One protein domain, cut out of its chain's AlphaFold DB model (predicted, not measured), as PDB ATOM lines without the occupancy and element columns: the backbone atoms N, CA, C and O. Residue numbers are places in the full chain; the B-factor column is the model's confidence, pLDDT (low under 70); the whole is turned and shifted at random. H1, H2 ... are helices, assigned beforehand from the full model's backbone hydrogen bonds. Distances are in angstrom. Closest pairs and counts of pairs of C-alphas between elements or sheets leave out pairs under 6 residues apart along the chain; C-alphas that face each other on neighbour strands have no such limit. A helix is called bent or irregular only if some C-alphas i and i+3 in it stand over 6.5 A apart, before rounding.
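This is residues 328 to 504 of the 721 residues of the protein "DUF4020 domain-containing protein" of Moorella mulderi DSM 14980 (UniProt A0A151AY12). A thick slab of helices has an up-and-down bundle of H3, H4 and H6 on one side and a group round H8 on the other, where H5, H7, H11 and H12 pack on H8. H1 and H2 pack on H4 at one end of the slab, H9 and H10 lie toward the other, and the loop at residues 424 to 429 sticks out. The printed part has 177 residues, with twelve named helices, H1 to H12 in order, and no named strand: all helix. It is compact, with a radius of gyration of the C-alphas of 16.0 A and spans of 49 by 44 by 24 A.

H1, residues 330 to 342, touches H4, residues 366 to 388, at a shallow tilt of 29 degrees, the same way; their closest C-alphas are Thr 330 and Leu 368, 6.2 A. H2, residues 344 to 348, touches residues 381 to 385 of H4, closest at C-alphas 347 and 382, 6.0 A. H3, residues 350 to 362, and H4 form a helical hairpin, closest at C-alphas 350 and 382, 5.7 A. H6, residues 407 to 423, touches H3, closest at C-alphas 351 and 407, 4.4 A; H3, H4 and H6 are an up and down bundle, each running against the one before. The hub is H8, residues 450 to 461, touching six helices. Residues 407 to 413 of H6 touch it, closest at C-alphas 408 and 451, 3.9 A. H12, residues 488 to 501, touches H8 at a steep tilt of 49 degrees, closest at C-alphas 461 and 498, 4.3 A. H5, residues 399 to 405, touches residues 454 to 458 of H8, closest at C-alphas 403 and 454, 4.6 A. Residues 443 to 446 of H7, residues 435 to 446, touch residues 451 to 456 of H8, closest at C-alphas 444 and 452, 4.6 A. H11, residues 479 to 482, touches residues 490 to 495 of H12, closest at C-alphas 482 and 491, 4.4 A. H9, residues 463 to 469, touches H10, residues 471 to 477, closest at C-alphas 467 and 474, 5.4 A. O i to N i+4 pairs are within hydrogen-bond range throughout H3 and H5 to H10, in 8 of 9 in H1, 15 of 19 in H4, 8 of 10 in H12 and 0 of 1 in H2, where 2 of 2 O i to N i+3 pairs are; H11 is too short for one.

H1 begins at C-alpha 330 (302.160, 62.497, 121.054). H4 is 33.5 A long, H6 24.4 A and H12 20.5 A. H4 is irregular, C-alphas 370 and 373 being 7.3 A apart, with a kink of 54 degrees near residue 373. H12 ends at C-alpha 501 (274.920, 62.833, 137.486).

The C-alphas of Ala 331 and Ala 485, the two farthest apart, are 50.1 A apart. The printed part has no cut. H6 to H7 is a long link of 11 residues. The pLDDT is under 70 at residues 390 to 397 and 425 to 431.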
ATOM      1  N   LEU A 328     300.250  60.215 128.379       90.94
ATOM      2  CA  LEU A 328     301.114  59.965 127.227       90.94
ATOM      3  C   LEU A 328     301.174  61.185 126.314       90.94
ATOM      4  O   LEU A 328     300.142  61.726 125.916       90.94
ATOM      5  N   ASN A 329     302.387  61.551 125.904       90.00
ATOM      6  CA  ASN A 329     302.594  62.554 124.870       90.00
ATOM      7  C   ASN A 329     302.365  61.977 123.462       90.00
ATOM      8  O   ASN A 329     302.187  60.774 123.255       90.00
ATOM      9  N   THR A 330     302.424  62.848 122.458       88.12
ATOM     10  CA  THR A 330     302.160  62.497 121.054       88.12
ATOM     11  C   THR A 330     303.033  61.347 120.523       88.12
ATOM     12  O   THR A 330     302.522  60.400 119.924       88.12
ATOM     13  N   ALA A 331     304.344  61.377 120.777       90.19
ATOM     14  CA  ALA A 331     305.263  60.342 120.300       90.19
ATOM     15  C   ALA A 331     305.035  58.995 121.007       90.19
ATOM     16  O   ALA A 331     305.217  57.929 120.417       90.19
ATOM     17  N   GLN A 332     304.624  59.030 122.273       93.38
ATOM     18  CA  GLN A 332     304.298  57.840 123.056       93.38
ATOM     19  C   GLN A 332     302.977  57.210 122.590       93.38
ATOM     20  O   GLN A 332     302.899  55.990 122.440       93.38
ATOM     21  N   TRP A 333     301.978  58.028 122.246       92.62
ATOM     22  CA  TRP A 333     300.748  57.563 121.603       92.62
ATOM     23  C   TRP A 333     301.008  56.892 120.256       92.62
ATOM     24  O   TRP A 333     300.469  55.817 119.999       92.62
ATOM     25  N   GLU A 334     301.867  57.466 119.409       91.75
ATOM     26  CA  GLU A 334     302.265  56.825 118.150       91.75
ATOM     27  C   GLU A 334     302.862  55.433 118.361       91.75
ATOM     28  O   GLU A 334     302.579  54.512 117.591       91.75
ATOM     29  N   ARG A 335     303.697  55.281 119.394       94.25
ATOM     30  CA  ARG A 335     304.294  53.996 119.759       94.25
ATOM     31  C   ARG A 335     303.210  52.994 120.157       94.25
ATOM     32  O   ARG A 335     303.157  51.919 119.561       94.25
ATOM     33  N   LEU A 336     302.313  53.357 121.074       93.81
ATOM     34  CA  LEU A 336     301.214  52.488 121.514       93.81
ATOM     35  C   LEU A 336     300.284  52.086 120.356       93.81
ATOM     36  O   LEU A 336     299.964  50.911 120.202       93.81
ATOM     37  N   LEU A 337     299.915  53.031 119.488       92.69
ATOM     38  CA  LEU A 337     299.077  52.762 118.313       92.69
ATOM     39  C   LEU A 337     299.755  51.833 117.292       92.69
ATOM     40  O   LEU A 337     299.073  51.116 116.561       92.69
ATOM     41  N   LYS A 338     301.090  51.852 117.193       93.06
ATOM     42  CA  LYS A 338     301.847  50.890 116.373       93.06
ATOM     43  C   LYS A 338     301.889  49.515 117.040       93.06
ATOM     44  O   LYS A 338     301.726  48.513 116.350       93.06
ATOM     45  N   LEU A 339     302.062  49.463 118.361       92.31
ATOM     46  CA  LEU A 339     302.064  48.211 119.119       92.31
ATOM     47  C   LEU A 339     300.726  47.481 119.009       92.31
ATOM     48  O   LEU A 339     300.737  46.299 118.689       92.31
ATOM     49  N   SER A 340     299.593  48.170 119.169       91.69
ATOM     50  CA  SER A 340     298.269  47.538 119.045       91.69
ATOM     51  C   SER A 340     297.984  46.991 117.641       91.69
ATOM     52  O   SER A 340     297.247  46.021 117.496       91.69
ATOM     53  N   LYS A 341     298.585  47.578 116.595       90.56
ATOM     54  CA  LYS A 341     298.499  47.066 115.216       90.56
ATOM     55  C   LYS A 341     299.363  45.828 114.992       90.56
ATOM     56  O   LYS A 341     298.952  44.937 114.259       90.56
ATOM     57  N   ASN A 342     300.556  45.801 115.582       91.56
ATOM     58  CA  ASN A 342     301.508  44.704 115.409       91.56
ATOM     59  C   ASN A 342     301.186  43.501 116.309       91.56
ATOM     60  O   ASN A 342     301.486  42.375 115.930       91.56
ATOM     61  N   HIS A 343     300.573  43.748 117.469       91.44
ATOM     62  CA  HIS A 343     300.208  42.746 118.468       91.44
ATOM     63  C   HIS A 343     298.747  42.938 118.908       91.44
ATOM     64  O   HIS A 343     298.483  43.631 119.899       91.44
ATOM     65  N   PRO A 344     297.776  42.365 118.172       90.75
ATOM     66  CA  PRO A 344     296.352  42.467 118.498       90.75
ATOM     67  C   PRO A 344     295.983  41.943 119.895       90.75
ATOM     68  O   PRO A 344     294.969  42.360 120.448       90.75
ATOM     69  N   GLU A 345     296.801  41.076 120.495       92.69
ATOM     70  CA  GLU A 345     296.631  40.543 121.853       92.69
ATOM     71  C   GLU A 345     296.597  41.649 122.914       92.69
ATOM     72  O   GLU A 345     295.940  41.497 123.940       92.69
ATOM     73  N   VAL A 346     297.225  42.800 122.652       92.00
ATOM     74  CA  VAL A 346     297.148  43.987 123.519       92.00
ATOM     75  C   VAL A 346     295.699  44.434 123.740       92.00
ATOM     76  O   VAL A 346     295.363  44.946 124.805       92.00
ATOM     77  N   LEU A 347     294.811  44.219 122.764       92.06
ATOM     78  CA  LEU A 347     293.416  44.658 122.845       92.06
ATOM     79  C   LEU A 347     292.603  43.904 123.911       92.06
ATOM     80  O   LEU A 347     291.557  44.410 124.324       92.06
ATOM     81  N   GLN A 348     293.084  42.750 124.395       90.56
ATOM     82  CA  GLN A 348     292.432  41.996 125.473       90.56
ATOM     83  C   GLN A 348     292.467  42.738 126.819       90.56
ATOM     84  O   GLN A 348     291.615  42.513 127.671       90.56
ATOM     85  N   PHE A 349     293.400  43.681 127.002       92.31
ATOM     86  CA  PHE A 349     293.490  44.531 128.197       92.31
ATOM     87  C   PHE A 349     292.545  45.733 128.081       92.31
ATOM     88  O   PHE A 349     292.916  46.897 128.268       92.31
ATOM     89  N   THR A 350     291.301  45.441 127.701       91.38
ATOM     90  CA  THR A 350     290.346  46.424 127.195       91.38
ATOM     91  C   THR A 350     290.026  47.501 128.223       91.38
ATOM     92  O   THR A 350     289.986  48.682 127.885       91.38
ATOM     93  N   ARG A 351     289.859  47.114 129.493       90.31
ATOM     94  CA  ARG A 351     289.563  48.028 130.604       90.31
ATOM     95  C   ARG A 351     290.680  49.054 130.821       90.31
ATOM     96  O   ARG A 351     290.396  50.249 130.876       90.31
ATOM     97  N   ALA A 352     291.930  48.599 130.908       91.19
ATOM     98  CA  ALA A 352     293.080  49.464 131.163       91.19
ATOM     99  C   ALA A 352     293.357  50.420 129.990       91.19
ATOM    100  O   ALA A 352     293.608  51.609 130.195       91.19
ATOM    101  N   LEU A 353     293.228  49.940 128.749       94.81
ATOM    102  CA  LEU A 353     293.362  50.788 127.561       94.81
ATOM    103  C   LEU A 353     292.208  51.790 127.421       94.81
ATOM    104  O   LEU A 353     292.443  52.935 127.034       94.81
ATOM    105  N   ALA A 354     290.977  51.400 127.765       95.06
ATOM    106  CA  ALA A 354     289.839  52.317 127.800       95.06
ATOM    107  C   ALA A 354     290.039  53.430 128.842       95.06
ATOM    108  O   ALA A 354     289.735  54.588 128.562       95.06
ATOM    109  N   GLU A 355     290.595  53.112 130.016       93.12
ATOM    110  CA  GLU A 355     290.951  54.116 131.025       93.12
ATOM    111  C   GLU A 355     292.025  55.087 130.522       93.12
ATOM    112  O   GLU A 355     291.879  56.301 130.677       93.12
ATOM    113  N   LEU A 356     293.068  54.574 129.868       94.31
ATOM    114  CA  LEU A 356     294.125  55.393 129.275       94.31
ATOM    115  C   LEU A 356     293.568  56.365 128.217       94.31
ATOM    116  O   LEU A 356     293.883  57.557 128.237       94.31
ATOM    117  N   LEU A 357     292.701  55.875 127.323       95.81
ATOM    118  CA  LEU A 357     292.007  56.696 126.326       95.81
ATOM    119  C   LEU A 357     291.130  57.769 126.980       95.81
ATOM    120  O   LEU A 357     291.186  58.938 126.595       95.81
ATOM    121  N   LEU A 358     290.339  57.385 127.982       94.69
ATOM    122  CA  LEU A 358     289.459  58.292 128.710       94.69
ATOM    123  C   LEU A 358     290.248  59.406 129.414       94.69
ATOM    124  O   LEU A 358     289.888  60.580 129.301       94.69
ATOM    125  N   LYS A 359     291.351  59.071 130.095       92.69
ATOM    126  CA  LYS A 359     292.218  60.072 130.733       92.69
ATOM    127  C   LYS A 359     292.832  61.024 129.709       92.69
ATOM    128  O   LYS A 359     292.879  62.218 129.983       92.69
ATOM    129  N   ALA A 360     293.200  60.553 128.516       93.12
ATOM    130  CA  ALA A 360     293.741  61.417 127.463       93.12
ATOM    131  C   ALA A 360     292.750  62.484 126.972       93.12
ATOM    132  O   ALA A 360     293.142  63.613 126.683       93.12
ATOM    133  N   VAL A 361     291.455  62.162 126.889       92.75
ATOM    134  CA  VAL A 361     290.429  63.140 126.479       92.75
ATOM    135  C   VAL A 361     289.926  64.009 127.634       92.75
ATOM    136  O   VAL A 361     289.473  65.133 127.391       92.75
ATOM    137  N   LYS A 362     290.028  63.542 128.887       89.56
ATOM    138  CA  LYS A 362     289.759  64.354 130.088       89.56
ATOM    139  C   LYS A 362     290.889  65.362 130.336       89.56
ATOM    140  O   LYS A 362     290.614  66.562 130.384       89.56
ATOM    141  N   ASN A 363     292.139  64.903 130.338       88.31
ATOM    142  CA  ASN A 363     293.359  65.705 130.493       88.31
ATOM    143  C   ASN A 363     293.897  66.146 129.124       88.31
ATOM    144  O   ASN A 363     295.011  65.819 128.729       88.31
ATOM    145  N   TRP A 364     293.046  66.829 128.362       87.75
ATOM    146  CA  TRP A 364     293.293  67.111 126.952       87.75
ATOM    147  C   TRP A 364     294.467  68.065 126.717       87.75
ATOM    148  O   TRP A 364     294.427  69.223 127.131       87.75
ATOM    149  N   GLU A 365     295.440  67.601 125.937       85.44
ATOM    150  CA  GLU A 365     296.500  68.426 125.362       85.44
ATOM    151  C   GLU A 365     296.218  68.698 123.880       85.44
ATOM    152  O   GLU A 365     295.939  67.780 123.108       85.44
ATOM    153  N   GLU A 366     296.351  69.952 123.436       85.31
ATOM    154  CA  GLU A 366     296.076  70.325 122.036       85.31
ATOM    155  C   GLU A 366     296.967  69.596 121.014       85.31
ATOM    156  O   GLU A 366     296.549  69.372 119.876       85.31
ATOM    157  N   GLY A 367     298.153  69.130 121.426       83.50
ATOM    158  CA  GLY A 367     299.019  68.278 120.605       83.50
ATOM    159  C   GLY A 367     298.385  66.938 120.203       83.50
ATOM    160  O   GLY A 367     298.769  66.370 119.184       83.50
ATOM    161  N   LEU A 368     297.370  66.457 120.933       86.31
ATOM    162  CA  LEU A 368     296.643  65.218 120.628       86.31
ATOM    163  C   LEU A 368     295.547  65.398 119.570       86.31
ATOM    164  O   LEU A 368     295.019  64.408 119.059       86.31
ATOM    165  N   ARG A 369     295.206  66.636 119.188       88.88
ATOM    166  CA  ARG A 369     294.155  66.919 118.195       88.88
ATOM    167  C   ARG A 369     294.336  66.157 116.869       88.88
ATOM    168  O   ARG A 369     293.347  65.589 116.402       88.88
ATOM    169  N   PRO A 370     295.546  66.054 116.278       87.19
ATOM    170  CA  PRO A 370     295.769  65.265 115.061       87.19
ATOM    171  C   PRO A 370     295.569  63.753 115.259       87.19
ATOM    172  O   PRO A 370     295.279  63.037 114.303       87.19
ATOM    173  N   PHE A 371     295.695  63.265 116.496       87.94
ATOM    174  CA  PHE A 371     295.618  61.845 116.848       87.94
ATOM    175  C   PHE A 371     294.215  61.386 117.214       87.94
ATOM    176  O   PHE A 371     293.978  60.182 117.271       87.94
ATOM    177  N   LEU A 372     293.270  62.306 117.411       91.12
ATOM    178  CA  LEU A 372     291.931  61.989 117.903       91.12
ATOM    179  C   LEU A 372     291.217  60.913 117.069       91.12
ATOM    180  O   LEU A 372     290.634  59.991 117.628       91.12
ATOM    181  N   SER A 373     291.337  60.962 115.738       92.62
ATOM    182  CA  SER A 373     290.772  59.926 114.858       92.62
ATOM    183  C   SER A 373     291.433  58.553 115.048       92.62
ATOM    184  O   SER A 373     290.764  57.530 114.932       92.62
ATOM    185  N   SER A 374     292.729  58.510 115.365       93.12
ATOM    186  CA  SER A 374     293.448  57.265 115.664       93.12
ATOM    187  C   SER A 374     293.081  56.710 117.041       93.12
ATOM    188  O   SER A 374     292.950  55.498 117.187       93.12
ATOM    189  N   LEU A 375     292.878  57.583 118.034       94.62
ATOM    190  CA  LEU A 375     292.391  57.197 119.363       94.62
ATOM    191  C   LEU A 375     290.972  56.628 119.282       94.62
ATOM    192  O   LEU A 375     290.679  55.598 119.879       94.62
ATOM    193  N   GLU A 376     290.105  57.254 118.486       95.38
ATOM    194  CA  GLU A 376     288.765  56.744 118.197       95.38
ATOM    195  C   GLU A 376     288.792  55.395 117.482       95.38
ATOM    196  O   GLU A 376     288.038  54.505 117.857       95.38
ATOM    197  N   ALA A 377     289.680  55.213 116.503       95.06
ATOM    198  CA  ALA A 377     289.831  53.928 115.830       95.06
ATOM    199  C   ALA A 377     290.295  52.823 116.796       95.06
ATOM    200  O   ALA A 377     289.840  51.686 116.685       95.06
ATOM    201  N   LEU A 378     291.168  53.148 117.760       95.69
ATOM    202  CA  LEU A 378     291.539  52.219 118.828       95.69
ATOM    203  C   LEU A 378     290.339  51.917 119.738       95.69
ATOM    204  O   LEU A 378     290.077  50.751 120.015       95.69
ATOM    205  N   ALA A 379     289.568  52.928 120.141       96.75
ATOM    206  CA  ALA A 379     288.341  52.733 120.916       96.75
ATOM    207  C   ALA A 379     287.329  51.829 120.186       96.75
ATOM    208  O   ALA A 379     286.741  50.947 120.804       96.75
ATOM    209  N   ASP A 380     287.182  51.978 118.865       95.88
ATOM    210  CA  ASP A 380     286.311  51.133 118.040       95.88
ATOM    211  C   ASP A 380     286.793  49.668 118.001       95.88
ATOM    212  O   ASP A 380     285.980  48.743 117.931       95.88
ATOM    213  N   GLN A 381     288.109  49.425 118.054       95.38
ATOM    214  CA  GLN A 381     288.673  48.073 118.171       95.38
ATOM    215  C   GLN A 381     288.431  47.480 119.562       95.38
ATOM    216  O   GLN A 381     287.981  46.341 119.666       95.38
ATOM    217  N   LEU A 382     288.674  48.261 120.616       95.56
ATOM    218  CA  LEU A 382     288.433  47.860 122.003       95.56
ATOM    219  C   LEU A 382     286.955  47.555 122.257       95.56
ATOM    220  O   LEU A 382     286.642  46.577 122.928       95.56
ATOM    221  N   TRP A 383     286.045  48.328 121.661       95.25
ATOM    222  CA  TRP A 383     284.610  48.070 121.751       95.25
ATOM    223  C   TRP A 383     284.231  46.705 121.177       95.25
ATOM    224  O   TRP A 383     283.455  45.981 121.787       95.25
ATOM    225  N   LYS A 384     284.798  46.321 120.024       93.62
ATOM    226  CA  LYS A 384     284.537  45.000 119.429       93.62
ATOM    227  C   LYS A 384     284.943  43.868 120.371       93.62
ATOM    228  O   LYS A 384     284.207  42.896 120.461       93.62
ATOM    229  N   VAL A 385     286.069  44.013 121.073       92.44
ATOM    230  CA  VAL A 385     286.506  43.039 122.085       92.44
ATOM    231  C   VAL A 385     285.530  43.033 123.261       92.44
ATOM    232  O   VAL A 385     284.978  41.981 123.573       92.44
ATOM    233  N   ALA A 386     285.236  44.204 123.837       90.81
ATOM    234  CA  ALA A 386     284.323  44.347 124.974       90.81
ATOM    235  C   ALA A 386     282.916  43.785 124.706       90.81
ATOM    236  O   ALA A 386     282.284  43.255 125.610       90.81
ATOM    237  N   GLU A 387     282.422  43.902 123.471       89.12
ATOM    238  CA  GLU A 387     281.113  43.383 123.067       89.12
ATOM    239  C   GLU A 387     281.091  41.850 122.976       89.12
ATOM    240  O   GLU A 387     280.052  41.240 123.217       89.12
ATOM    241  N   THR A 388     282.226  41.227 122.645       86.56
ATOM    242  CA  THR A 388     282.358  39.762 122.553       86.56
ATOM    243  C   THR A 388     282.699  39.086 123.879       86.56
ATOM    244  O   THR A 388     282.492  37.879 124.016       86.56
ATOM    245  N   THR A 389     283.218  39.832 124.855       80.06
ATOM    246  CA  THR A 389     283.542  39.291 126.176       80.06
ATOM    247  C   THR A 389     282.253  38.970 126.931       80.06
ATOM    248  O   THR A 389     281.456  39.853 127.243       80.06
ATOM    249  N   SER A 390     282.044  37.688 127.235       66.69
ATOM    250  CA  SER A 390     280.902  37.233 128.027       66.69
ATOM    251  C   SER A 390     281.140  37.524 129.508       66.69
ATOM    252  O   SER A 390     281.727  36.709 130.218       66.69
ATOM    253  N   GLU A 391     280.659  38.668 129.985       69.56
ATOM    254  CA  GLU A 391     280.612  39.002 131.410       69.56
ATOM    255  C   GLU A 391     279.184  38.836 131.943       69.56
ATOM    256  O   GLU A 391     278.216  39.270 131.315       69.56
ATOM    257  N   MET A 392     279.034  38.192 133.108       58.22
ATOM    258  CA  MET A 392     277.738  38.157 133.788       58.22
ATOM    259  C   MET A 392     277.403  39.555 134.290       58.22
ATOM    260  O   MET A 392     278.060  40.078 135.192       58.22
ATOM    261  N   ILE A 393     276.328  40.117 133.752       62.62
ATOM    262  CA  ILE A 393     275.718  41.324 134.288       62.62
ATOM    263  C   ILE A 393     275.066  40.940 135.612       62.62
ATOM    264  O   ILE A 393     273.996  40.335 135.653       62.62
ATOM    265  N   ARG A 394     275.738  41.244 136.719       55.25
ATOM    266  CA  ARG A 394     275.081  41.219 138.022       55.25
ATOM    267  C   ARG A 394     274.168  42.433 138.064       55.25
ATOM    268  O   ARG A 394     274.664  43.546 137.924       55.25
ATOM    269  N   ALA A 395     272.870  42.211 138.258       53.69
ATOM    270  CA  ALA A 395     271.950  43.268 138.655       53.69
ATOM    271  C   ALA A 395     272.437  43.809 140.006       53.69
ATOM    272  O   ALA A 395     272.137  43.260 141.067       53.69
ATOM    273  N   SER A 396     273.315  44.805 139.958       53.16
ATOM    274  CA  SER A 396     273.736  45.560 141.121       53.16
ATOM    275  C   SER A 396     272.747  46.708 141.268       53.16
ATOM    276  O   SER A 396     272.323  47.306 140.283       53.16
ATOM    277  N   GLY A 397     272.393  47.058 142.504       59.97
ATOM    278  CA  GLY A 397     271.619  48.275 142.766       59.97
ATOM    279  C   GLY A 397     272.352  49.568 142.369       59.97
ATOM    280  O   GLY A 397     271.806  50.647 142.570       59.97
ATOM    281  N   ASP A 398     273.565  49.472 141.810       73.19
ATOM    282  CA  ASP A 398     274.422  50.585 141.422       73.19
ATOM    283  C   ASP A 398     275.009  50.384 140.012       73.19
ATOM    284  O   ASP A 398     276.195  50.090 139.791       73.19
ATOM    285  N   TRP A 399     274.134  50.549 139.021       83.00
ATOM    286  CA  TRP A 399     274.481  50.541 137.601       83.00
ATOM    287  C   TRP A 399     275.547  51.583 137.230       83.00
ATOM    288  O   TRP A 399     276.296  51.383 136.273       83.00
ATOM    289  N   LEU A 400     275.652  52.685 137.974       79.69
ATOM    290  CA  LEU A 400     276.527  53.799 137.632       79.69
ATOM    291  C   LEU A 400     277.977  53.558 138.047       79.69
ATOM    292  O   LEU A 400     278.876  53.715 137.217       79.69
ATOM    293  N   LEU A 401     278.222  53.117 139.285       78.88
ATOM    294  CA  LEU A 401     279.562  52.686 139.696       78.88
ATOM    295  C   LEU A 401     280.035  51.493 138.856       78.88
ATOM    296  O   LEU A 401     281.207  51.416 138.466       78.88
ATOM    297  N   SER A 402     279.112  50.595 138.500       84.62
ATOM    298  CA  SER A 402     279.381  49.486 137.579       84.62
ATOM    299  C   SER A 402     279.803  49.997 136.194       84.62
ATOM    300  O   SER A 402     280.808  49.547 135.642       84.62
ATOM    301  N   ALA A 403     279.122  51.012 135.652       85.56
ATOM    302  CA  ALA A 403     279.485  51.602 134.366       85.56
ATOM    303  C   ALA A 403     280.870  52.275 134.388       85.56
ATOM    304  O   ALA A 403     281.656  52.085 133.458       85.56
ATOM    305  N   PHE A 404     281.218  53.002 135.456       81.56
ATOM    306  CA  PHE A 404     282.543  53.623 135.583       81.56
ATOM    307  C   PHE A 404     283.678  52.611 135.738       81.56
ATOM    308  O   PHE A 404     284.802  52.863 135.296       81.56
ATOM    309  N   SER A 405     283.399  51.458 136.347       80.69
ATOM    310  CA  SER A 405     284.374  50.387 136.558       80.69
ATOM    311  C   SER A 405     284.487  49.407 135.382       80.69
ATOM    312  O   SER A 405     285.520  48.740 135.264       80.69
ATOM    313  N   HIS A 406     283.541  49.402 134.441       89.75
ATOM    314  CA  HIS A 406     283.547  48.535 133.258       89.75
ATOM    315  C   HIS A 406     284.190  49.200 132.021       89.75
ATOM    316  O   HIS A 406     284.138  50.414 131.820       89.75
ATOM    317  N   ALA A 407     284.792  48.395 131.135       91.69
ATOM    318  CA  ALA A 407     285.341  48.862 129.854       91.69
ATOM    319  C   ALA A 407     284.312  49.572 128.939       91.69
ATOM    320  O   ALA A 407     284.628  50.622 128.384       91.69
ATOM    321  N   GLY A 408     283.084  49.047 128.797       93.12
ATOM    322  CA  GLY A 408     282.043  49.629 127.944       93.12
ATOM    323  C   GLY A 408     281.610  51.026 128.386       93.12
ATOM    324  O   GLY A 408     281.565  51.935 127.561       93.12
ATOM    325  N   GLY A 409     281.392  51.236 129.690       93.38
ATOM    326  CA  GLY A 409     281.075  52.566 130.214       93.38
ATOM    327  C   GLY A 409     282.219  53.561 129.996       93.38
ATOM    328  O   GLY A 409     281.989  54.652 129.475       93.38
ATOM    329  N   ARG A 410     283.476  53.163 130.252       94.38
ATOM    330  CA  ARG A 410     284.651  54.014 129.961       94.38
ATOM    331  C   ARG A 410     284.787  54.375 128.477       94.38
ATOM    332  O   ARG A 410     285.133  55.512 128.168       94.38
ATOM    333  N   LEU A 411     284.525  53.440 127.559       97.00
ATOM    334  CA  LEU A 411     284.570  53.700 126.112       97.00
ATOM    335  C   LEU A 411     283.436  54.634 125.662       97.00
ATOM    336  O   LEU A 411     283.680  55.555 124.880       97.00
ATOM    337  N   ALA A 412     282.224  54.447 126.192       96.44
ATOM    338  CA  ALA A 412     281.105  55.353 125.951       96.44
ATOM    339  C   ALA A 412     281.428  56.773 126.439       96.44
ATOM    340  O   ALA A 412     281.252  57.745 125.699       96.44
ATOM    341  N   GLU A 413     281.982  56.891 127.646       95.00
ATOM    342  CA  GLU A 413     282.414  58.166 128.212       95.00
ATOM    343  C   GLU A 413     283.532  58.795 127.367       95.00
ATOM    344  O   GLU A 413     283.460  59.973 127.012       95.00
ATOM    345  N   PHE A 414     284.523  58.000 126.946       96.69
ATOM    346  CA  PHE A 414     285.581  58.446 126.042       96.69
ATOM    347  C   PHE A 414     285.005  59.055 124.762       96.69
ATOM    348  O   PHE A 414     285.424  60.146 124.377       96.69
ATOM    349  N   TRP A 415     284.032  58.408 124.110       96.88
ATOM    350  CA  TRP A 415     283.430  58.953 122.894       96.88
ATOM    351  C   TRP A 415     282.688  60.264 123.151       96.88
ATOM    352  O   TRP A 415     282.817  61.186 122.343       96.88
ATOM    353  N   VAL A 416     281.976  60.401 124.273       93.75
ATOM    354  CA  VAL A 416     281.326  61.670 124.645       93.75
ATOM    355  C   VAL A 416     282.360  62.791 124.806       93.75
ATOM    356  O   VAL A 416     282.205  63.867 124.220       93.75
ATOM    357  N   TYR A 417     283.463  62.541 125.517       93.50
ATOM    358  CA  TYR A 417     284.528  63.536 125.676       93.50
ATOM    359  C   TYR A 417     285.274  63.816 124.365       93.50
ATOM    360  O   TYR A 417     285.529  64.977 124.046       93.50
ATOM    361  N   ALA A 418     285.587  62.796 123.565       93.75
ATOM    362  CA  ALA A 418     286.204  62.954 122.249       93.75
ATOM    363  C   ALA A 418     285.337  63.836 121.336       93.75
ATOM    364  O   ALA A 418     285.834  64.758 120.684       93.75
ATOM    365  N   LEU A 419     284.021  63.614 121.354       92.12
ATOM    366  CA  LEU A 419     283.052  64.421 120.626       92.12
ATOM    367  C   LEU A 419     283.059  65.875 121.104       92.12
ATOM    368  O   LEU A 419     283.099  66.790 120.280       92.12
ATOM    369  N   TYR A 420     283.086  66.096 122.421       89.69
ATOM    370  CA  TYR A 420     283.250  67.430 122.994       89.69
ATOM    371  C   TYR A 420     284.528  68.114 122.475       89.69
ATOM    372  O   TYR A 420     284.464  69.258 122.019       89.69
ATOM    373  N   ARG A 421     285.671  67.411 122.433       89.75
ATOM    374  CA  ARG A 421     286.934  67.952 121.886       89.75
ATOM    375  C   ARG A 421     286.849  68.282 120.396       89.75
ATOM    376  O   ARG A 421     287.387  69.302 119.977       89.75
ATOM    377  N   ARG A 422     286.130  67.490 119.592       86.31
ATOM    378  CA  ARG A 422     285.900  67.799 118.164       86.31
ATOM    379  C   ARG A 422     285.064  69.053 117.945       86.31
ATOM    380  O   ARG A 422     285.237  69.731 116.930       86.31
ATOM    381  N   GLN A 423     284.131  69.322 118.851       82.38
ATOM    382  CA  GLN A 423     283.259  70.492 118.782       82.38
ATOM    383  C   GLN A 423     283.924  71.740 119.386       82.38
ATOM    384  O   GLN A 423     283.594  72.866 119.004       82.38
ATOM    385  N   ALA A 424     284.903  71.562 120.279       76.31
ATOM    386  CA  ALA A 424     285.695  72.646 120.848       76.31
ATOM    387  C   ALA A 424     286.491  73.391 119.753       76.31
ATOM    388  O   ALA A 424     287.429  72.863 119.146       76.31
ATOM    389  N   GLY A 425     286.098  74.644 119.502       64.62
ATOM    390  CA  GLY A 425     286.695  75.531 118.495       64.62
ATOM    391  C   GLY A 425     285.813  75.832 117.277       64.62
ATOM    392  O   GLY A 425     286.161  76.713 116.501       64.62
ATOM    393  N   LYS A 426     284.648  75.178 117.123       66.06
ATOM    394  CA  LYS A 426     283.731  75.387 115.978       66.06
ATOM    395  C   LYS A 426     282.700  76.524 116.151       66.06
ATOM    396  O   LYS A 426     281.803  76.685 115.331       66.06
ATOM    397  N   GLY A 427     282.821  77.346 117.197       61.75
ATOM    398  CA  GLY A 427     281.970  78.529 117.399       61.75
ATOM    399  C   GLY A 427     280.458  78.232 117.386       61.75
ATOM    400  O   GLY A 427     280.007  77.255 117.985       61.75
ATOM    401  N   LYS A 428     279.673  79.103 116.729       55.00
ATOM    402  CA  LYS A 428     278.208  78.972 116.553       55.00
ATOM    403  C   LYS A 428     277.801  78.024 115.411       55.00
ATOM    404  O   LYS A 428     276.623  77.703 115.306       55.00
ATOM    405  N   GLU A 429     278.743  77.531 114.609       52.75
ATOM    406  CA  GLU A 429     278.507  76.508 113.578       52.75
ATOM    407  C   GLU A 429     278.592  75.098 114.185       52.75
ATOM    408  O   GLU A 429     279.328  74.224 113.723       52.75
ATOM    409  N   ARG A 430     277.860  74.865 115.282       58.44
ATOM    410  CA  ARG A 430     277.742  73.521 115.851       58.44
ATOM    411  C   ARG A 430     276.906  72.669 114.903       58.44
ATOM    412  O   ARG A 430     275.681  72.703 114.929       58.44
ATOM    413  N   VAL A 431     277.596  71.920 114.052       65.75
ATOM    414  CA  VAL A 431     277.016  70.812 113.296       65.75
ATOM    415  C   VAL A 431     276.590  69.748 114.310       65.75
ATOM    416  O   VAL A 431     277.344  69.484 115.252       65.75
ATOM    417  N   GLY A 432     275.394  69.177 114.125       80.62
ATOM    418  CA  GLY A 432     274.850  68.105 114.965       80.62
ATOM    419  C   GLY A 432     275.753  66.869 115.038       80.62
ATOM    420  O   GLY A 432     276.912  66.883 114.613       80.62
ATOM    421  N   LEU A 433     275.241  65.768 115.587       88.88
ATOM    422  CA  LEU A 433     276.052  64.569 115.805       88.88
ATOM    423  C   LEU A 433     276.668  64.077 114.478       88.88
ATOM    424  O   LEU A 433     275.926  63.802 113.529       88.88
ATOM    425  N   PRO A 434     278.007  63.949 114.375       90.38
ATOM    426  CA  PRO A 434     278.632  63.424 113.165       90.38
ATOM    427  C   PRO A 434     278.209  61.969 112.911       90.38
ATOM    428  O   PRO A 434     278.037  61.209 113.863       90.38
ATOM    429  N   GLY A 435     278.114  61.561 111.641       90.19
ATOM    430  CA  GLY A 435     277.688  60.208 111.235       90.19
ATOM    431  C   GLY A 435     278.362  59.062 112.007       90.19
ATOM    432  O   GLY A 435     277.646  58.275 112.625       90.19
ATOM    433  N   PRO A 436     279.708  59.025 112.113       91.25
ATOM    434  CA  PRO A 436     280.401  57.977 112.870       91.25
ATOM    435  C   PRO A 436     280.005  57.908 114.353       91.25
ATOM    436  O   PRO A 436     279.998  56.836 114.947       91.25
ATOM    437  N   TYR A 437     279.653  59.041 114.974       93.75
ATOM    438  CA  TYR A 437     279.162  59.040 116.353       93.75
ATOM    439  C   TYR A 437     277.726  58.540 116.440       93.75
ATOM    440  O   TYR A 437     277.425  57.791 117.359       93.75
ATOM    441  N   LYS A 438     276.856  58.880 115.480       94.19
ATOM    442  CA  LYS A 438     275.498  58.312 115.431       94.19
ATOM    443  C   LYS A 438     275.547  56.787 115.365       94.19
ATOM    444  O   LYS A 438     274.827  56.137 116.110       94.19
ATOM    445  N   GLU A 439     276.442  56.227 114.552       93.50
ATOM    446  CA  GLU A 439     276.645  54.776 114.441       93.50
ATOM    447  C   GLU A 439     277.145  54.150 115.753       93.50
ATOM    448  O   GLU A 439     276.562  53.175 116.226       93.50
ATOM    449  N   ARG A 440     278.181  54.733 116.379       95.06
ATOM    450  CA  ARG A 440     278.706  54.265 117.677       95.06
ATOM    451  C   ARG A 440     277.625  54.268 118.756       95.06
ATOM    452  O   ARG A 440     277.416  53.259 119.421       95.06
ATOM    453  N   LEU A 441     276.919  55.387 118.909       95.50
ATOM    454  CA  LEU A 441     275.908  55.546 119.952       95.50
ATOM    455  C   LEU A 441     274.668  54.676 119.689       95.50
ATOM    456  O   LEU A 441     274.150  54.065 120.618       95.50
ATOM    457  N   ALA A 442     274.230  54.539 118.433       94.44
ATOM    458  CA  ALA A 442     273.132  53.637 118.071       94.44
ATOM    459  C   ALA A 442     273.469  52.162 118.350       94.44
ATOM    460  O   ALA A 442     272.598  51.389 118.757       94.44
ATOM    461  N   ARG A 443     274.739  51.762 118.192       93.56
ATOM    462  CA  ARG A 443     275.205  50.418 118.562       93.56
ATOM    463  C   ARG A 443     275.132  50.176 120.072       93.56
ATOM    464  O   ARG A 443     274.700  49.104 120.479       93.56
ATOM    465  N   ILE A 444     275.491  51.169 120.894       94.50
ATOM    466  CA  ILE A 444     275.321  51.103 122.360       94.50
ATOM    467  C   ILE A 444     273.843  50.910 122.726       94.50
ATOM    468  O   ILE A 444     273.513  50.110 123.595       94.50
ATOM    469  N   ILE A 445     272.950  51.642 122.060       93.56
ATOM    470  CA  ILE A 445     271.513  51.605 122.350       93.56
ATOM    471  C   ILE A 445     270.903  50.243 122.006       93.56
ATOM    472  O   ILE A 445     270.148  49.702 122.802       93.56
ATOM    473  N   SER A 446     271.239  49.683 120.842       89.00
ATOM    474  CA  SER A 446     270.571  48.493 120.291       89.00
ATOM    475  C   SER A 446     271.148  47.143 120.736       89.00
ATOM    476  O   SER A 446     270.472  46.124 120.610       89.00
ATOM    477  N   CYS A 447     272.394  47.098 121.214       86.00
ATOM    478  CA  CYS A 447     273.070  45.848 121.569       86.00
ATOM    479  C   CYS A 447     272.749  45.396 123.009       86.00
ATOM    480  O   CYS A 447     272.516  46.217 123.890       86.00
ATOM    481  N   THR A 448     272.789  44.089 123.276       86.31
ATOM    482  CA  THR A 448     272.503  43.491 124.597       86.31
ATOM    483  C   THR A 448     273.754  43.052 125.366       86.31
ATOM    484  O   THR A 448     273.645  42.433 126.420       86.31
ATOM    485  N   SER A 449     274.956  43.347 124.858       89.81
ATOM    486  CA  SER A 449     276.205  43.008 125.552       89.81
ATOM    487  C   SER A 449     276.353  43.776 126.873       89.81
ATOM    488  O   SER A 449     275.819  44.877 127.028       89.81
ATOM    489  N   ALA A 450     277.151  43.242 127.804       88.62
ATOM    490  CA  ALA A 450     277.485  43.931 129.054       88.62
ATOM    491  C   ALA A 450     278.088  45.326 128.798       88.62
ATOM    492  O   ALA A 450     277.713  46.306 129.443       88.62
ATOM    493  N   ALA A 451     278.933  45.457 127.770       91.44
ATOM    494  CA  ALA A 451     279.466  46.747 127.340       91.44
ATOM    495  C   ALA A 451     278.374  47.738 126.899       91.44
ATOM    496  O   ALA A 451     278.451  48.917 127.248       91.44
ATOM    497  N   ALA A 452     277.361  47.277 126.160       92.31
ATOM    498  CA  ALA A 452     276.250  48.110 125.707       92.31
ATOM    499  C   ALA A 452     275.352  48.561 126.869       92.31
ATOM    500  O   ALA A 452     275.012  49.743 126.942       92.31
ATOM    501  N   VAL A 453     275.068  47.665 127.823       91.50
ATOM    502  CA  VAL A 453     274.369  47.988 129.080       91.50
ATOM    503  C   VAL A 453     275.074  49.127 129.814       91.50
ATOM    504  O   VAL A 453     274.474  50.171 130.065       91.50
ATOM    505  N   MET A 454     276.379  48.988 130.062       92.62
ATOM    506  CA  MET A 454     277.160  50.025 130.749       92.62
ATOM    507  C   MET A 454     277.249  51.319 129.934       92.62
ATOM    508  O   MET A 454     277.247  52.415 130.492       92.62
ATOM    509  N   GLY A 455     277.288  51.214 128.605       94.00
ATOM    510  CA  GLY A 455     277.252  52.369 127.720       94.00
ATOM    511  C   GLY A 455     275.946  53.161 127.832       94.00
ATOM    512  O   GLY A 455     276.006  54.388 127.911       94.00
ATOM    513  N   ARG A 456     274.777  52.505 127.899       94.31
ATOM    514  CA  ARG A 456     273.469  53.182 128.034       94.31
ATOM    515  C   ARG A 456     273.369  54.026 129.299       94.31
ATOM    516  O   ARG A 456     272.893  55.157 129.219       94.31
ATOM    517  N   VAL A 457     273.887  53.525 130.423       93.81
ATOM    518  CA  VAL A 457     273.971  54.278 131.687       93.81
ATOM    519  C   VAL A 457     274.714  55.604 131.470       93.81
ATOM    520  O   VAL A 457     274.245  56.669 131.877       93.81
ATOM    521  N   ILE A 458     275.841  55.568 130.750       94.44
ATOM    522  CA  ILE A 458     276.631  56.765 130.431       94.44
ATOM    523  C   ILE A 458     275.907  57.690 129.442       94.44
ATOM    524  O   ILE A 458     275.968  58.910 129.596       94.44
ATOM    525  N   LEU A 459     275.190  57.156 128.449       95.12
ATOM    526  CA  LEU A 459     274.419  57.994 127.519       95.12
ATOM    527  C   LEU A 459     273.293  58.748 128.227       95.12
ATOM    528  O   LEU A 459     273.096  59.933 127.950       95.12
ATOM    529  N   ALA A 460     272.600  58.093 129.159       94.81
ATOM    530  CA  ALA A 460     271.553  58.720 129.956       94.81
ATOM    531  C   ALA A 460     272.120  59.795 130.899       94.81
ATOM    532  O   ALA A 460     271.598  60.908 130.948       94.81
ATOM    533  N   ASN A 461     273.254  59.524 131.551       92.31
ATOM    534  CA  ASN A 461     274.017  60.521 132.313       92.31
ATOM    535  C   ASN A 461     274.347  61.763 131.451       92.31
ATOM    536  O   ASN A 461     274.185  62.906 131.879       92.31
ATOM    537  N   GLN A 462     274.719  61.562 130.184       93.00
ATOM    538  CA  GLN A 462     275.133  62.630 129.267       93.00
ATOM    539  C   GLN A 462     273.991  63.213 128.409       93.00
ATOM    540  O   GLN A 462     274.250  63.949 127.448       93.00
ATOM    541  N   LEU A 463     272.726  62.953 128.764       94.31
ATOM    542  CA  LEU A 463     271.545  63.352 127.985       94.31
ATOM    543  C   LEU A 463     271.530  64.847 127.653       94.31
ATOM    544  O   LEU A 463     271.307  65.221 126.502       94.31
ATOM    545  N   HIS A 464     271.821  65.718 128.624       91.69
ATOM    546  CA  HIS A 464     271.843  67.167 128.405       91.69
ATOM    547  C   HIS A 464     272.839  67.592 127.314       91.69
ATOM    548  O   HIS A 464     272.532  68.448 126.475       91.69
ATOM    549  N   PHE A 465     274.036  67.000 127.313       91.38
ATOM    550  CA  PHE A 465     275.067  67.305 126.326       91.38
ATOM    551  C   PHE A 465     274.645  66.844 124.928       91.38
ATOM    552  O   PHE A 465     274.704  67.635 123.982       91.38
ATOM    553  N   LEU A 466     274.156  65.606 124.811       93.06
ATOM    554  CA  LEU A 466     273.675  65.042 123.548       93.06
ATOM    555  C   LEU A 466     272.499  65.855 122.989       93.06
ATOM    556  O   LEU A 466     272.524  66.238 121.820       93.06
ATOM    557  N   PHE A 467     271.540  66.234 123.839       92.62
ATOM    558  CA  PHE A 467     270.391  67.051 123.446       92.62
ATOM    559  C   PHE A 467     270.806  68.449 122.973       92.62
ATOM    560  O   PHE A 467     270.262  68.980 122.005       92.62
ATOM    561  N   THR A 468     271.788  69.059 123.644       90.00
ATOM    562  CA  THR A 468     272.330  70.368 123.249       90.00
ATOM    563  C   THR A 468     273.025  70.307 121.889       90.00
ATOM    564  O   THR A 468     273.028  71.300 121.160       90.00
ATOM    565  N   LEU A 469     273.613  69.160 121.546       89.88
ATOM    566  CA  LEU A 469     274.329  68.961 120.293       89.88
ATOM    567  C   LEU A 469     273.409  68.568 119.126       89.88
ATOM    568  O   LEU A 469     273.541  69.129 118.042       89.88
ATOM    569  N   ASP A 470     272.490  67.621 119.326       92.25
ATOM    570  CA  ASP A 470     271.549  67.142 118.307       92.25
ATOM    571  C   ASP A 470     270.211  66.749 118.957       92.25
ATOM    572  O   ASP A 470     270.021  65.633 119.451       92.25
ATOM    573  N   ARG A 471     269.269  67.702 118.970       92.88
ATOM    574  CA  ARG A 471     267.948  67.543 119.602       92.88
ATOM    575  C   ARG A 471     267.121  66.435 118.959       92.88
ATOM    576  O   ARG A 471     266.482  65.673 119.675       92.88
ATOM    577  N   GLY A 472     267.117  66.370 117.624       94.06
ATOM    578  CA  GLY A 472     266.319  65.398 116.873       94.06
ATOM    579  C   GLY A 472     266.791  63.981 117.163       94.06
ATOM    580  O   GLY A 472     266.017  63.158 117.639       94.06
ATOM    581  N   TRP A 473     268.097  63.744 117.017       95.19
ATOM    582  CA  TRP A 473     268.661  62.422 117.273       95.19
ATOM    583  C   TRP A 473     268.479  61.985 118.735       95.19
ATOM    584  O   TRP A 473     268.114  60.840 118.989       95.19
ATOM    585  N   THR A 474     268.674  62.889 119.701       95.62
ATOM    586  CA  THR A 474     268.538  62.558 121.133       95.62
ATOM    587  C   THR A 474     267.095  62.207 121.510       95.62
ATOM    588  O   THR A 474     266.884  61.272 122.283       95.62
ATOM    589  N   ARG A 475     266.102  62.904 120.938       95.44
ATOM    590  CA  ARG A 475     264.675  62.580 121.114       95.44
ATOM    591  C   ARG A 475     264.301  61.220 120.552       95.44
ATOM    592  O   ARG A 475     263.514  60.514 121.163       95.44
ATOM    593  N   GLU A 476     264.867  60.865 119.408       95.44
ATOM    594  CA  GLU A 476     264.560  59.606 118.730       95.44
ATOM    595  C   GLU A 476     265.271  58.397 119.357       95.44
ATOM    596  O   GLU A 476     264.771  57.285 119.237       95.44
ATOM    597  N   ASN A 477     266.427  58.593 120.005       94.94
ATOM    598  CA  ASN A 477     267.328  57.483 120.349       94.94
ATOM    599  C   ASN A 477     267.693  57.382 121.840       94.94
ATOM    600  O   ASN A 477     267.902  56.276 122.327       94.94
ATOM    601  N   VAL A 478     267.798  58.499 122.574       95.62
ATOM    602  CA  VAL A 478     268.264  58.494 123.980       95.62
ATOM    603  C   VAL A 478     267.111  58.660 124.956       95.62
ATOM    604  O   VAL A 478     267.043  57.926 125.932       95.62
ATOM    605  N   ILE A 479     266.188  59.595 124.703       96.06
ATOM    606  CA  ILE A 479     265.008  59.788 125.561       96.06
ATOM    607  C   ILE A 479     264.171  58.498 125.692       96.06
ATOM    608  O   ILE A 479     263.797  58.180 126.819       96.06
ATOM    609  N   PRO A 480     263.951  57.699 124.626       96.38
ATOM    610  CA  PRO A 480     263.223  56.434 124.737       96.38
ATOM    611  C   PRO A 480     263.885  55.399 125.654       96.38
ATOM    612  O   PRO A 480     263.199  54.500 126.123       96.38
ATOM    613  N   LEU A 481     265.186  55.524 125.958       96.06
ATOM    614  CA  LEU A 481     265.838  54.645 126.936       96.06
ATOM    615  C   LEU A 481     265.255  54.806 128.340       96.06
ATOM    616  O   LEU A 481     265.396  53.894 129.135       96.06
ATOM    617  N   LEU A 482     264.648  55.954 128.659       96.50
ATOM    618  CA  LEU A 482     264.040  56.241 129.962       96.50
ATOM    619  C   LEU A 482     262.568  55.786 130.039       96.50
ATOM    620  O   LEU A 482     261.933  55.974 131.077       96.50
ATOM    621  N   ASP A 483     262.009  55.230 128.962       96.56
ATOM    622  CA  ASP A 483     260.610  54.805 128.902       96.56
ATOM    623  C   ASP A 483     260.435  53.375 129.422       96.56
ATOM    624  O   ASP A 483     260.797  52.394 128.769       96.56
ATOM    625  N   TRP A 484     259.826  53.261 130.603       94.38
ATOM    626  CA  TRP A 484     259.551  51.985 131.263       94.38
ATOM    627  C   TRP A 484     258.570  51.116 130.476       94.38
ATOM    628  O   TRP A 484     258.596  49.892 130.612       94.38
ATOM    629  N   ALA A 485     257.702  51.731 129.664       93.75
ATOM    630  CA  ALA A 485     256.750  51.011 128.827       93.75
ATOM    631  C   ALA A 485     257.402  50.431 127.562       93.75
ATOM    632  O   ALA A 485     256.883  49.463 127.005       93.75
ATOM    633  N   ALA A 486     258.519  51.011 127.111       92.44
ATOM    634  CA  ALA A 486     259.254  50.539 125.944       92.44
ATOM    635  C   ALA A 486     260.161  49.355 126.301       92.44
ATOM    636  O   ALA A 486     260.072  48.302 125.670       92.44
ATOM    637  N   ASP A 487     261.012  49.521 127.316       91.25
ATOM    638  CA  ASP A 487     261.893  48.466 127.813       91.25
ATOM    639  C   ASP A 487     262.276  48.735 129.273       91.25
ATOM    640  O   ASP A 487     262.966  49.704 129.598       91.25
ATOM    641  N   ARG A 488     261.825  47.847 130.164       90.69
ATOM    642  CA  ARG A 488     262.006  47.995 131.609       90.69
ATOM    643  C   ARG A 488     263.477  47.937 132.029       90.69
ATOM    644  O   ARG A 488     263.866  48.646 132.953       90.69
ATOM    645  N   GLU A 489     264.278  47.101 131.375       88.25
ATOM    646  CA  GLU A 489     265.685  46.914 131.728       88.25
ATOM    647  C   GLU A 489     266.511  48.126 131.279       88.25
ATOM    648  O   GLU A 489     267.326  48.653 132.040       88.25
ATOM    649  N   HIS A 490     266.246  48.630 130.069       90.88
ATOM    650  CA  HIS A 490     266.855  49.870 129.588       90.88
ATOM    651  C   HIS A 490     266.476  51.071 130.452       90.88
ATOM    652  O   HIS A 490     267.360  51.860 130.794       90.88
ATOM    653  N   ALA A 491     265.202  51.180 130.837       93.94
ATOM    654  CA  ALA A 491     264.722  52.248 131.700       93.94
ATOM    655  C   ALA A 491     265.444  52.243 133.045       93.94
ATOM    656  O   ALA A 491     265.964  53.282 133.447       93.94
ATOM    657  N   GLU A 492     265.568  51.093 133.706       90.12
ATOM    658  CA  GLU A 492     266.296  51.000 134.973       90.12
ATOM    659  C   GLU A 492     267.748  51.493 134.839       90.12
ATOM    660  O   GLU A 492     268.181  52.382 135.576       90.12
ATOM    661  N   GLN A 493     268.475  51.002 133.830       90.00
ATOM    662  CA  GLN A 493     269.858  51.406 133.546       90.00
ATOM    663  C   GLN A 493     269.969  52.918 133.281       90.00
ATOM    664  O   GLN A 493     270.835  53.608 133.832       90.00
ATOM    665  N   ALA A 494     269.085  53.449 132.435       94.31
ATOM    666  CA  ALA A 494     269.091  54.847 132.034       94.31
ATOM    667  C   ALA A 494     268.714  55.779 133.193       94.31
ATOM    668  O   ALA A 494     269.369  56.805 133.389       94.31
ATOM    669  N   TRP A 495     267.713  55.418 134.001       94.44
ATOM    670  CA  TRP A 495     267.298  56.202 135.165       94.44
ATOM    671  C   TRP A 495     268.393  56.267 136.227       94.44
ATOM    672  O   TRP A 495     268.634  57.348 136.761       94.44
ATOM    673  N   HIS A 496     269.124  55.175 136.474       90.19
ATOM    674  CA  HIS A 496     270.295  55.209 137.357       90.19
ATOM    675  C   HIS A 496     271.366  56.180 136.845       90.19
ATOM    676  O   HIS A 496     271.858  57.018 137.599       90.19
ATOM    677  N   GLY A 497     271.692  56.135 135.550       89.81
ATOM    678  CA  GLY A 497     272.658  57.067 134.963       89.81
ATOM    679  C   GLY A 497     272.209  58.530 135.024       89.81
ATOM    680  O   GLY A 497     273.004  59.419 135.339       89.81
ATOM    681  N   TYR A 498     270.933  58.782 134.729       94.62
ATOM    682  CA  TYR A 498     270.382  60.127 134.625       94.62
ATOM    683  C   TYR A 498     270.141  60.796 135.984       94.62
ATOM    684  O   TYR A 498     270.428  61.981 136.118       94.62
ATOM    685  N   LEU A 499     269.658  60.073 137.000       92.19
ATOM    686  CA  LEU A 499     269.333  60.666 138.306       92.19
ATOM    687  C   LEU A 499     270.564  61.040 139.141       92.19
ATOM    688  O   LEU A 499     270.497  61.970 139.935       92.19
ATOM    689  N   TRP A 500     271.686  60.337 138.981       83.81
ATOM    690  CA  TRP A 500     272.868  60.576 139.818       83.81
ATOM    691  C   TRP A 500     273.728  61.755 139.360       83.81
ATOM    692  O   TRP A 500     274.174  62.560 140.174       83.81
ATOM    693  N   TYR A 501     274.011  61.829 138.058       79.19
ATOM    694  CA  TYR A 501     274.920  62.833 137.486       79.19
ATOM    695  C   TYR A 501     274.359  63.500 136.227       79.19
ATOM    696  O   TYR A 501     275.028  64.341 135.622       79.19
ATOM    697  N   GLY A 502     273.135  63.150 135.822       82.75
ATOM    698  CA  GLY A 502     272.478  63.784 134.694       82.75
ATOM    699  C   GLY A 502     272.105  65.225 135.009       82.75
ATOM    700  O   GLY A 502     271.532  65.550 136.044       82.75
ATOM    701  N   ARG A 503     272.425  66.128 134.082       85.50
ATOM    702  CA  ARG A 503     272.094  67.543 134.246       85.50
ATOM    703  C   ARG A 503     270.644  67.808 133.845       85.50
ATOM    704  O   ARG A 503     270.260  67.585 132.696       85.50
ATOM    705  N   LEU A 504     269.866  68.370 134.766       85.94
ATOM    706  CA  LEU A 504     268.549  68.924 134.462       85.94
ATOM    707  C   LEU A 504     268.675  70.154 133.557       85.94
ATOM    708  O   LEU A 504     269.533  71.019 133.749       85.94
TER     709      LEU A 504